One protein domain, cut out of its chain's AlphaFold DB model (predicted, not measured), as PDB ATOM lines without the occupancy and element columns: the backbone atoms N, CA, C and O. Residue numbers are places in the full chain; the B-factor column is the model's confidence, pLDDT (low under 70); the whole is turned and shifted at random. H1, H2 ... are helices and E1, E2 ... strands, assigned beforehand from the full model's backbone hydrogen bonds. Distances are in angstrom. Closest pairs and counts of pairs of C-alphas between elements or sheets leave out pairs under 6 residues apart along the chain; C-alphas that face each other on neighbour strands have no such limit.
ATOM      1  N   ILE A   2      30.388   2.101   1.141       50.12
ATOM      2  CA  ILE A   2      30.567   3.235   0.216       50.12
ATOM      3  C   ILE A   2      31.212   2.701  -1.070       50.12
ATOM      4  O   ILE A   2      32.342   2.214  -1.043       50.12
ATOM      5  N   LYS A   3      30.493   2.753  -2.198       48.16
ATOM      6  CA  LYS A   3      31.050   2.382  -3.508       48.16
ATOM      7  C   LYS A   3      32.196   3.345  -3.834       48.16
ATOM      8  O   LYS A   3      31.963   4.537  -4.008       48.16
ATOM      9  N   LYS A   4      33.430   2.833  -3.925       50.78
ATOM     10  CA  LYS A   4      34.595   3.602  -4.398       50.78
ATOM     11  C   LYS A   4      34.257   4.258  -5.741       50.78
ATOM     12  O   LYS A   4      33.952   3.562  -6.712       50.78
ATOM     13  N   ILE A   5      34.343   5.585  -5.805       61.16
ATOM     14  CA  ILE A   5      34.258   6.327  -7.065       61.16
ATOM     15  C   ILE A   5      35.474   5.914  -7.899       61.16
ATOM     16  O   ILE A   5      36.607   6.228  -7.549       61.16
ATOM     17  N   LYS A   6      35.253   5.176  -8.995       59.59
ATOM     18  CA  LYS A   6      36.344   4.624  -9.820       59.59
ATOM     19  C   LYS A   6      37.220   5.704 -10.479       59.59
ATOM     20  O   LYS A   6      38.326   5.382 -10.899       59.59
ATOM     21  N   ARG A   7      36.738   6.950 -10.615       70.75
ATOM     22  CA  ARG A   7      37.425   8.056 -11.317       70.75
ATOM     23  C   ARG A   7      37.099   9.430 -10.700       70.75
ATOM     24  O   ARG A   7      36.365  10.206 -11.309       70.75
ATOM     25  N   PRO A   8      37.623   9.747  -9.504       81.12
ATOM     26  CA  PRO A   8      37.240  10.955  -8.768       81.12
ATOM     27  C   PRO A   8      37.537  12.251  -9.536       81.12
ATOM     28  O   PRO A   8      36.701  13.144  -9.548       81.12
ATOM     29  N   THR A   9      38.665  12.332 -10.251       85.06
ATOM     30  CA  THR A   9      39.025  13.523 -11.044       85.06
ATOM     31  C   THR A   9      38.061  13.765 -12.207       85.06
ATOM     32  O   THR A   9      37.645  14.899 -12.407       85.06
ATOM     33  N   ALA A  10      37.652  12.710 -12.924       87.31
ATOM     34  CA  ALA A  10      36.692  12.819 -14.028       87.31
ATOM     35  C   ALA A  10      35.326  13.307 -13.538       87.31
ATOM     36  O   ALA A  10      34.778  14.265 -14.074       87.31
ATOM     37  N   THR A  11      34.815  12.700 -12.463       91.25
ATOM     38  CA  THR A  11      33.552  13.122 -11.851       91.25
ATOM     39  C   THR A  11      33.619  14.555 -11.324       91.25
ATOM     40  O   THR A  11      32.669  15.307 -11.508       91.25
ATOM     41  N   LEU A  12      34.737  14.958 -10.713       92.75
ATOM     42  CA  LEU A  12      34.943  16.342 -10.287       92.75
ATOM     43  C   LEU A  12      34.926  17.308 -11.480       92.75
ATOM     44  O   LEU A  12      34.276  18.346 -11.411       92.75
ATOM     45  N   GLY A  13      35.609  16.958 -12.573       94.75
ATOM     46  CA  GLY A  13      35.645  17.767 -13.790       94.75
ATOM     47  C   GLY A  13      34.263  17.980 -14.401       94.75
ATOM     48  O   GLY A  13      33.900  19.105 -14.725       94.75
ATOM     49  N   GLU A  14      33.473  16.915 -14.500       95.00
ATOM     50  CA  GLU A  14      32.088  16.963 -14.979       95.00
ATOM     51  C   GLU A  14      31.198  17.871 -14.118       95.00
ATOM     52  O   GLU A  14      30.481  18.718 -14.649       95.00
ATOM     53  N   LEU A  15      31.258  17.720 -12.789       95.00
ATOM     54  CA  LEU A  15      30.465  18.528 -11.857       95.00
ATOM     55  C   LEU A  15      30.872  20.004 -11.903       95.00
ATOM     56  O   LEU A  15      30.011  20.882 -11.910       95.00
ATOM     57  N   LEU A  16      32.176  20.287 -11.972       95.88
ATOM     58  CA  LEU A  16      32.668  21.654 -12.085       95.88
ATOM     59  C   LEU A  16      32.266  22.287 -13.420       95.88
ATOM     60  O   LEU A  16      31.816  23.428 -13.440       95.88
ATOM     61  N   ALA A  17      32.373  21.552 -14.528       95.62
ATOM     62  CA  ALA A  17      31.939  22.034 -15.834       95.62
ATOM     63  C   ALA A  17      30.431  22.347 -15.850       95.62
ATOM     64  O   ALA A  17      30.037  23.391 -16.369       95.62
ATOM     65  N   GLN A  18      29.604  21.511 -15.212       96.00
ATOM     66  CA  GLN A  18      28.175  21.791 -15.050       96.00
ATOM     67  C   GLN A  18      27.927  23.057 -14.213       96.00
ATOM     68  O   GLN A  18      27.089  23.882 -14.574       96.00
ATOM     69  N   TRP A  19      28.656  23.227 -13.106       95.12
ATOM     70  CA  TRP A  19      28.527  24.398 -12.235       95.12
ATOM     71  C   TRP A  19      28.935  25.703 -12.937       95.12
ATOM     72  O   TRP A  19      28.243  26.715 -12.808       95.12
ATOM     73  N   LEU A  20      30.023  25.669 -13.715       95.00
ATOM     74  CA  LEU A  20      30.494  26.800 -14.522       95.00
ATOM     75  C   LEU A  20      29.492  27.162 -15.626       95.00
ATOM     76  O   LEU A  20      29.243  28.340 -15.883       95.00
ATOM     77  N   LEU A  21      28.892  26.159 -16.270       94.50
ATOM     78  CA  LEU A  21      27.930  26.345 -17.350       94.50
ATOM     79  C   LEU A  21      26.492  26.293 -16.813       94.50
ATOM     80  O   LEU A  21      25.768  25.317 -17.014       94.50
ATOM     81  N   LYS A  22      26.073  27.351 -16.107       93.94
ATOM     82  CA  LYS A  22      24.743  27.428 -15.473       93.94
ATOM     83  C   LYS A  22      23.610  27.133 -16.464       93.94
ATOM     84  O   LYS A  22      23.534  27.726 -17.538       93.94
ATOM     85  N   GLY A  23      22.700  26.247 -16.061       93.81
ATOM     86  CA  GLY A  23      21.588  25.782 -16.897       93.81
ATOM     87  C   GLY A  23      21.963  24.651 -17.859       93.81
ATOM     88  O   GLY A  23      21.177  24.324 -18.743       93.81
ATOM     89  N   SER A  24      23.158  24.072 -17.717       96.19
ATOM     90  CA  SER A  24      23.538  22.831 -18.391       96.19
ATOM     91  C   SER A  24      23.132  21.586 -17.601       96.19
ATOM     92  O   SER A  24      22.929  21.617 -16.383       96.19
ATOM     93  N   GLU A  25      23.049  20.466 -18.311       96.25
ATOM     94  CA  GLU A  25      22.702  19.162 -17.755       96.25
ATOM     95  C   GLU A  25      23.870  18.188 -17.896       96.25
ATOM     96  O   GLU A  25      24.380  17.964 -18.998       96.25
ATOM     97  N   LEU A  26      24.266  17.559 -16.786       95.38
ATOM     98  CA  LEU A  26      25.193  16.433 -16.794       95.38
ATOM     99  C   LEU A  26      24.443  15.149 -17.183       95.38
ATOM    100  O   LEU A  26      23.687  14.598 -16.387       95.38
ATOM    101  N   VAL A  27      24.672  14.655 -18.399       94.00
ATOM    102  CA  VAL A  27      23.930  13.523 -18.983       94.00
ATOM    103  C   VAL A  27      24.756  12.246 -19.147       94.00
ATOM    104  O   VAL A  27      24.171  11.170 -19.251       94.00
ATOM    105  N   ARG A  28      26.099  12.339 -19.197       90.69
ATOM    106  CA  ARG A  28      27.037  11.195 -19.320       90.69
ATOM    107  C   ARG A  28      26.653  10.167 -20.395       90.69
ATOM    108  O   ARG A  28      26.779   8.956 -20.210       90.69
ATOM    109  N   LYS A  29      26.180  10.632 -21.549       89.56
ATOM    110  CA  LYS A  29      25.814   9.759 -22.671       89.56
ATOM    111  C   LYS A  29      27.074   9.265 -23.391       89.56
ATOM    112  O   LYS A  29      28.104   9.932 -23.326       89.56
ATOM    113  N   PRO A  30      27.006   8.173 -24.175       84.56
ATOM    114  CA  PRO A  30      28.103   7.761 -25.061       84.56
ATOM    115  C   PRO A  30      28.495   8.808 -26.115       84.56
ATOM    116  O   PRO A  30      29.538   8.690 -26.746       84.56
ATOM    117  N   SER A  31      27.669   9.841 -26.310       85.69
ATOM    118  CA  SER A  31      27.898  10.940 -27.249       85.69
ATOM    119  C   SER A  31      28.509  12.203 -26.632       85.69
ATOM    120  O   SER A  31      29.102  12.963 -27.385       85.69
ATOM    121  N   HIS A  32      28.335  12.454 -25.330       92.56
ATOM    122  CA  HIS A  32      28.820  13.652 -24.621       92.56
ATOM    123  C   HIS A  32      28.568  13.535 -23.110       92.56
ATOM    124  O   HIS A  32      27.748  12.724 -22.679       92.56
ATOM    125  N   ASP A  33      29.249  14.345 -22.302       93.19
ATOM    126  CA  ASP A  33      29.010  14.430 -20.856       93.19
ATOM    127  C   ASP A  33      27.960  15.476 -20.506       93.19
ATOM    128  O   ASP A  33      27.074  15.181 -19.705       93.19
ATOM    129  N   ILE A  34      28.025  16.658 -21.126       95.06
ATOM    130  CA  ILE A  34      27.178  17.809 -20.790       95.06
ATOM    131  C   ILE A  34      26.360  18.262 -21.999       95.06
ATOM    132  O   ILE A  34      26.895  18.426 -23.099       95.06
ATOM    133  N   SER A  35      25.060  18.467 -21.780       95.06
ATOM    134  CA  SER A  35      24.131  19.070 -22.737       95.06
ATOM    135  C   SER A  35      23.832  20.507 -22.320       95.06
ATOM    136  O   SER A  35      23.482  20.763 -21.168       95.06
ATOM    137  N   PHE A  36      23.957  21.458 -23.243       95.19
ATOM    138  CA  PHE A  36      23.638  22.859 -22.967       95.19
ATOM    139  C   PHE A  36      23.111  23.555 -24.213       95.19
ATOM    140  O   PHE A  36      23.845  23.721 -25.182       95.19
ATOM    141  N   ARG A  37      21.839  23.978 -24.197       92.94
ATOM    142  CA  ARG A  37      21.207  24.740 -25.295       92.94
ATOM    143  C   ARG A  37      21.421  24.107 -26.685       92.94
ATOM    144  O   ARG A  37      21.739  24.791 -27.652       92.94
ATOM    145  N   GLY A  38      21.283  22.781 -26.777       88.81
ATOM    146  CA  GLY A  38      21.487  22.020 -28.020       88.81
ATOM    147  C   GLY A  38      22.952  21.727 -28.370       88.81
ATOM    148  O   GLY A  38      23.230  21.081 -29.387       88.81
ATOM    149  N   ASP A  39      23.893  22.163 -27.535       91.31
ATOM    150  CA  ASP A  39      25.302  21.828 -27.645       91.31
ATOM    151  C   ASP A  39      25.658  20.561 -26.856       91.31
ATOM    152  O   ASP A  39      25.077  20.276 -25.808       91.31
ATOM    153  N   LYS A  40      26.623  19.805 -27.382       93.19
ATOM    154  CA  LYS A  40      27.092  18.526 -26.844       93.19
ATOM    155  C   LYS A  40      28.564  18.662 -26.486       93.19
ATOM    156  O   LYS A  40      29.398  18.835 -27.376       93.19
ATOM    157  N   ILE A  41      28.874  18.558 -25.201       94.00
ATOM    158  CA  ILE A  41      30.201  18.836 -24.654       94.00
ATOM    159  C   ILE A  41      30.792  17.554 -24.062       94.00
ATOM    160  O   ILE A  41      30.175  16.911 -23.211       94.00
ATOM    161  N   GLU A  42      31.992  17.188 -24.503       93.88
ATOM    162  CA  GLU A  42      32.803  16.152 -23.855       93.88
ATOM    163  C   GLU A  42      33.698  16.803 -22.803       93.88
ATOM    164  O   GLU A  42      34.393  17.778 -23.096       93.88
ATOM    165  N   VAL A  43      33.712  16.254 -21.592       94.31
ATOM    166  CA  VAL A  43      34.534  16.770 -20.500       94.31
ATOM    167  C   VAL A  43      35.725  15.847 -20.284       94.31
ATOM    168  O   VAL A  43      35.606  14.638 -20.089       94.31
ATOM    169  N   LYS A  44      36.919  16.428 -20.299       93.19
ATOM    170  CA  LYS A  44      38.172  15.743 -20.000       93.19
ATOM    171  C   LYS A  44      38.859  16.506 -18.880       93.19
ATOM    172  O   LYS A  44      39.010  17.718 -18.942       93.19
ATOM    173  N   SER A  45      39.298  15.797 -17.850       94.44
ATOM    174  CA  SER A  45      39.979  16.410 -16.710       94.44
ATOM    175  C   SER A  45      41.255  15.662 -16.371       94.44
ATOM    176  O   SER A  45      41.249  14.429 -16.351       94.44
ATOM    177  N   ALA A  46      42.304  16.396 -16.029       92.25
ATOM    178  CA  ALA A  46      43.577  15.827 -15.623       92.25
ATOM    179  C   ALA A  46      44.133  16.566 -14.404       92.25
ATOM    180  O   ALA A  46      43.836  17.736 -14.173       92.25
ATOM    181  N   ARG A  47      44.972  15.862 -13.649       90.62
ATOM    182  CA  ARG A  47      45.920  16.449 -12.693       90.62
ATOM    183  C   ARG A  47      47.294  16.505 -13.357       90.62
ATOM    184  O   ARG A  47      47.490  15.767 -14.330       90.62
ATOM    185  N   PRO A  48      48.225  17.348 -12.887       88.69
ATOM    186  CA  PRO A  48      49.495  17.455 -13.559       88.69
ATOM    187  C   PRO A  48      50.265  16.150 -13.343       88.69
ATOM    188  O   PRO A  48      50.289  15.605 -12.238       88.69
ATOM    189  N   SER A  49      50.875  15.633 -14.400       81.88
ATOM    190  CA  SER A  49      51.825  14.531 -14.343       81.88
ATOM    191  C   SER A  49      53.225  15.039 -14.681       81.88
ATOM    192  O   SER A  49      53.409  16.050 -15.367       81.88
ATOM    193  N   PHE A  74      35.278  19.926 -26.836       92.75
ATOM    194  CA  PHE A  74      35.903  19.390 -25.643       92.75
ATOM    195  C   PHE A  74      36.121  20.500 -24.625       92.75
ATOM    196  O   PHE A  74      36.500  21.615 -24.979       92.75
ATOM    197  N   TRP A  75      35.895  20.182 -23.358       95.50
ATOM    198  CA  TRP A  75      36.317  20.997 -22.228       95.50
ATOM    199  C   TRP A  75      37.444  20.262 -21.508       95.50
ATOM    200  O   TRP A  75      37.216  19.198 -20.931       95.50
ATOM    201  N   PHE A  76      38.650  20.825 -21.548       95.00
ATOM    202  CA  PHE A  76      39.838  20.294 -20.881       95.00
ATOM    203  C   PHE A  76      40.087  21.045 -19.576       95.00
ATOM    204  O   PHE A  76      40.545  22.189 -19.582       95.00
ATOM    205  N   LEU A  77      39.773  20.397 -18.454       96.38
ATOM    206  CA  LEU A  77      39.950  20.938 -17.111       96.38
ATOM    207  C   LEU A  77      41.286  20.467 -16.534       96.38
ATOM    208  O   LEU A  77      41.525  19.271 -16.341       96.38
ATOM    209  N   CYS A  78      42.149  21.429 -16.245       94.19
ATOM    210  CA  CYS A  78      43.480  21.219 -15.702       94.19
ATOM    211  C   CYS A  78      43.447  21.521 -14.206       94.19
ATOM    212  O   CYS A  78      43.408  22.682 -13.801       94.19
ATOM    213  N   PHE A  79      43.420  20.476 -13.388       93.12
ATOM    214  CA  PHE A  79      43.450  20.602 -11.936       93.12
ATOM    215  C   PHE A  79      44.880  20.605 -11.417       93.12
ATOM    216  O   PHE A  79      45.707  19.886 -11.965       93.12
ATOM    217  N   ASN A  80      45.167  21.309 -10.328       90.00
ATOM    218  CA  ASN A  80      46.434  21.164  -9.611       90.00
ATOM    219  C   ASN A  80      46.458  19.920  -8.702       90.00
ATOM    220  O   ASN A  80      45.535  19.098  -8.689       90.00
ATOM    221  N   GLU A  81      47.536  19.767  -7.931       86.50
ATOM    222  CA  GLU A  81      47.721  18.643  -6.998       86.50
ATOM    223  C   GLU A  81      46.663  18.615  -5.881       86.50
ATOM    224  O   GLU A  81      46.327  17.539  -5.383       86.50
ATOM    225  N   PHE A  82      46.062  19.771  -5.576       88.44
ATOM    226  CA  PHE A  82      44.987  19.960  -4.600       88.44
ATOM    227  C   PHE A  82      43.581  19.912  -5.222       88.44
ATOM    228  O   PHE A  82      42.606  20.274  -4.568       88.44
ATOM    229  N   CYS A  83      43.454  19.465  -6.479       87.88
ATOM    230  CA  CYS A  83      42.185  19.398  -7.213       87.88
ATOM    231  C   CYS A  83      41.496  20.759  -7.441       87.88
ATOM    232  O   CYS A  83      40.292  20.803  -7.689       87.88
ATOM    233  N   GLN A  84      42.239  21.866  -7.404       91.06
ATOM    234  CA  GLN A  84      41.735  23.189  -7.775       91.06
ATOM    235  C   GLN A  84      41.935  23.416  -9.273       91.06
ATOM    236  O   GLN A  84      42.951  23.002  -9.829       91.06
ATOM    237  N   LEU A  85      40.958  24.031  -9.941       93.56
ATOM    238  CA  LEU A  85      41.046  24.314 -11.373       93.56
ATOM    239  C   LEU A  85      42.082  25.420 -11.620       93.56
ATOM    240  O   LEU A  85      41.885  26.544 -11.176       93.56
ATOM    241  N   GLU A  86      43.152  25.108 -12.348       92.56
ATOM    242  CA  GLU A  86      44.159  26.092 -12.770       92.56
ATOM    243  C   GLU A  86      43.898  26.608 -14.181       92.56
ATOM    244  O   GLU A  86      44.083  27.792 -14.452       92.56
ATOM    245  N   ARG A  87      43.486  25.724 -15.100       92.44
ATOM    246  CA  ARG A  87      43.222  26.091 -16.498       92.44
ATOM    247  C   ARG A  87      42.006  25.364 -17.050       92.44
ATOM    248  O   ARG A  87      41.763  24.202 -16.726       92.44
ATOM    249  N   LEU A  88      41.288  26.043 -17.936       94.44
ATOM    250  CA  LEU A  88      40.199  25.489 -18.730       94.44
ATOM    251  C   LEU A  88      40.428  25.859 -20.192       94.44
ATOM    252  O   LEU A  88      40.564  27.035 -20.513       94.44
ATOM    253  N   TYR A  89      40.414  24.856 -21.066       94.75
ATOM    254  CA  TYR A  89      40.403  25.065 -22.511       94.75
ATOM    255  C   TYR A  89      39.117  24.507 -23.104       94.75
ATOM    256  O   TYR A  89      38.728  23.373 -22.810       94.75
ATOM    257  N   VAL A  90      38.467  25.307 -23.945       94.19
ATOM    258  CA  VAL A  90      37.293  24.905 -24.718       94.19
ATOM    259  C   VAL A  90      37.720  24.798 -26.170       94.19
ATOM    260  O   VAL A  90      37.994  25.810 -26.805       94.19
ATOM    261  N   VAL A  91      37.794  23.571 -26.673       91.75
ATOM    262  CA  VAL A  91      38.392  23.280 -27.979       91.75
ATOM    263  C   VAL A  91      37.337  22.660 -28.894       91.75
ATOM    264  O   VAL A  91      36.690  21.684 -28.494       91.75
ATOM    265  N   PRO A  92      37.119  23.189 -30.109       91.06
ATOM    266  CA  PRO A  92      36.270  22.555 -31.107       91.06
ATOM    267  C   PRO A  92      36.738  21.134 -31.411       91.06
ATOM    268  O   PRO A  92      37.925  20.866 -31.577       91.06
ATOM    269  N   THR A  93      35.798  20.204 -31.555       87.62
ATOM    270  CA  THR A  93      36.127  18.807 -31.871       87.62
ATOM    271  C   THR A  93      36.922  18.671 -33.177       87.62
ATOM    272  O   THR A  93      37.736  17.759 -33.293       87.62
ATOM    273  N   SER A  94      36.749  19.587 -34.136       87.06
ATOM    274  CA  SER A  94      37.514  19.629 -35.390       87.06
ATOM    275  C   SER A  94      39.023  19.790 -35.193       87.06
ATOM    276  O   SER A  94      39.779  19.291 -36.015       87.06
ATOM    277  N   GLU A  95      39.462  20.431 -34.109       86.81
ATOM    278  CA  GLU A  95      40.887  20.594 -33.790       86.81
ATOM    279  C   GLU A  95      41.469  19.368 -33.068       86.81
ATOM    280  O   GLU A  95      42.679  19.181 -33.005       86.81
ATOM    281  N   VAL A  96      40.604  18.507 -32.528       85.38
ATOM    282  CA  VAL A  96      40.989  17.329 -31.735       85.38
ATOM    283  C   VAL A  96      40.897  16.039 -32.557       85.38
ATOM    284  O   VAL A  96      41.663  15.098 -32.345       85.38
TER     285      VAL A  96
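This is residues 2 to 49 and 74 to 96 of the 114 residues of an uncharacterized protein of uncultured bacterium (UniProt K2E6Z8). Look for one strongly twisted five-stranded sheet that curls round a single helix, H1; H1 packs on one face of the sheet, and residues 2 to 7 stick out as a free tail. With H1 on one face the arrangement has two layers, and the short helix H2 follows the edge strand E5 at the end of the printed part. The printed part has 71 residues, with two named helices and five named strands in the order H1, E1, E2, E3, E4, E5, H2; the class is mixed, helices and strands. The sheet is mixed too, in the order E1, E2, E3, E4, E5, with E3 and E4 parallel and the other neighbours antiparallel. The whole is compact, with a radius of gyration of the C-alphas of 12.3 A and spans of 32 by 31 by 22 A.

Start in the sheet at E3, residues 39 to 46, an inner strand with staggered pairing. Over its residues 39 to 41 it pairs with E2, residues 32 to 36, antiparallel at 129 degrees, where N 41 and O 34 are 2.9 A apart. Over its residues 42 to 46 it pairs with E4, residues 74 to 79, parallel at 28 degrees, where N 77 and O 44 are 2.8 A apart. Beside E2 find the edge strand E1, residues 25 to 29, antiparallel at 150 degrees, with N 27 and O 33 2.8 A apart. E1, E2 and E3 form a meander, each strand the antiparallel neighbour of the one before. The other edge strand, E5, residues 85 to 92, makes a hairpin with E4 at 166 degrees, with N 76 and O 89 2.8 A apart. E1 and E5 are apart. The sheet curls round H1, residues 8 to 20; their closest C-alphas on E3 are those of Gly 13 and Ser 45, 5.4 A, and on E1 those of Gln 18 and Leu 26, 6.4 A. H2, residues 93 to 96, only grazes the sheet and is apart from H1. In H1 every O i to N i+4 pair is within hydrogen-bond range; H2 is too short for such a pair.

Find C-alpha 39 at (25.302, 21.828, -27.645); from there E3 runs 22.7 A to C-alpha 46. E5 is 20.4 A long, E4 15.7 A, E1 11.1 A and E2 10.7 A. H1 begins at C-alpha 8, (37.240, 10.955, -8.768), and runs 18.2 A; H2, 5.1 A, ends at C-alpha 96, (40.989, 17.329, -31.735).

The C-alphas farthest apart are those of Ile 2 and Ser 94, 39.8 A. Residues 50 to 73 are not printed, and C-alphas 49 and 74 across this cut are 20.1 A apart. Of the links that are printed whole, each is tight. Mean pLDDT of the printed part is 89.0; residues 2 to 6 are under 70.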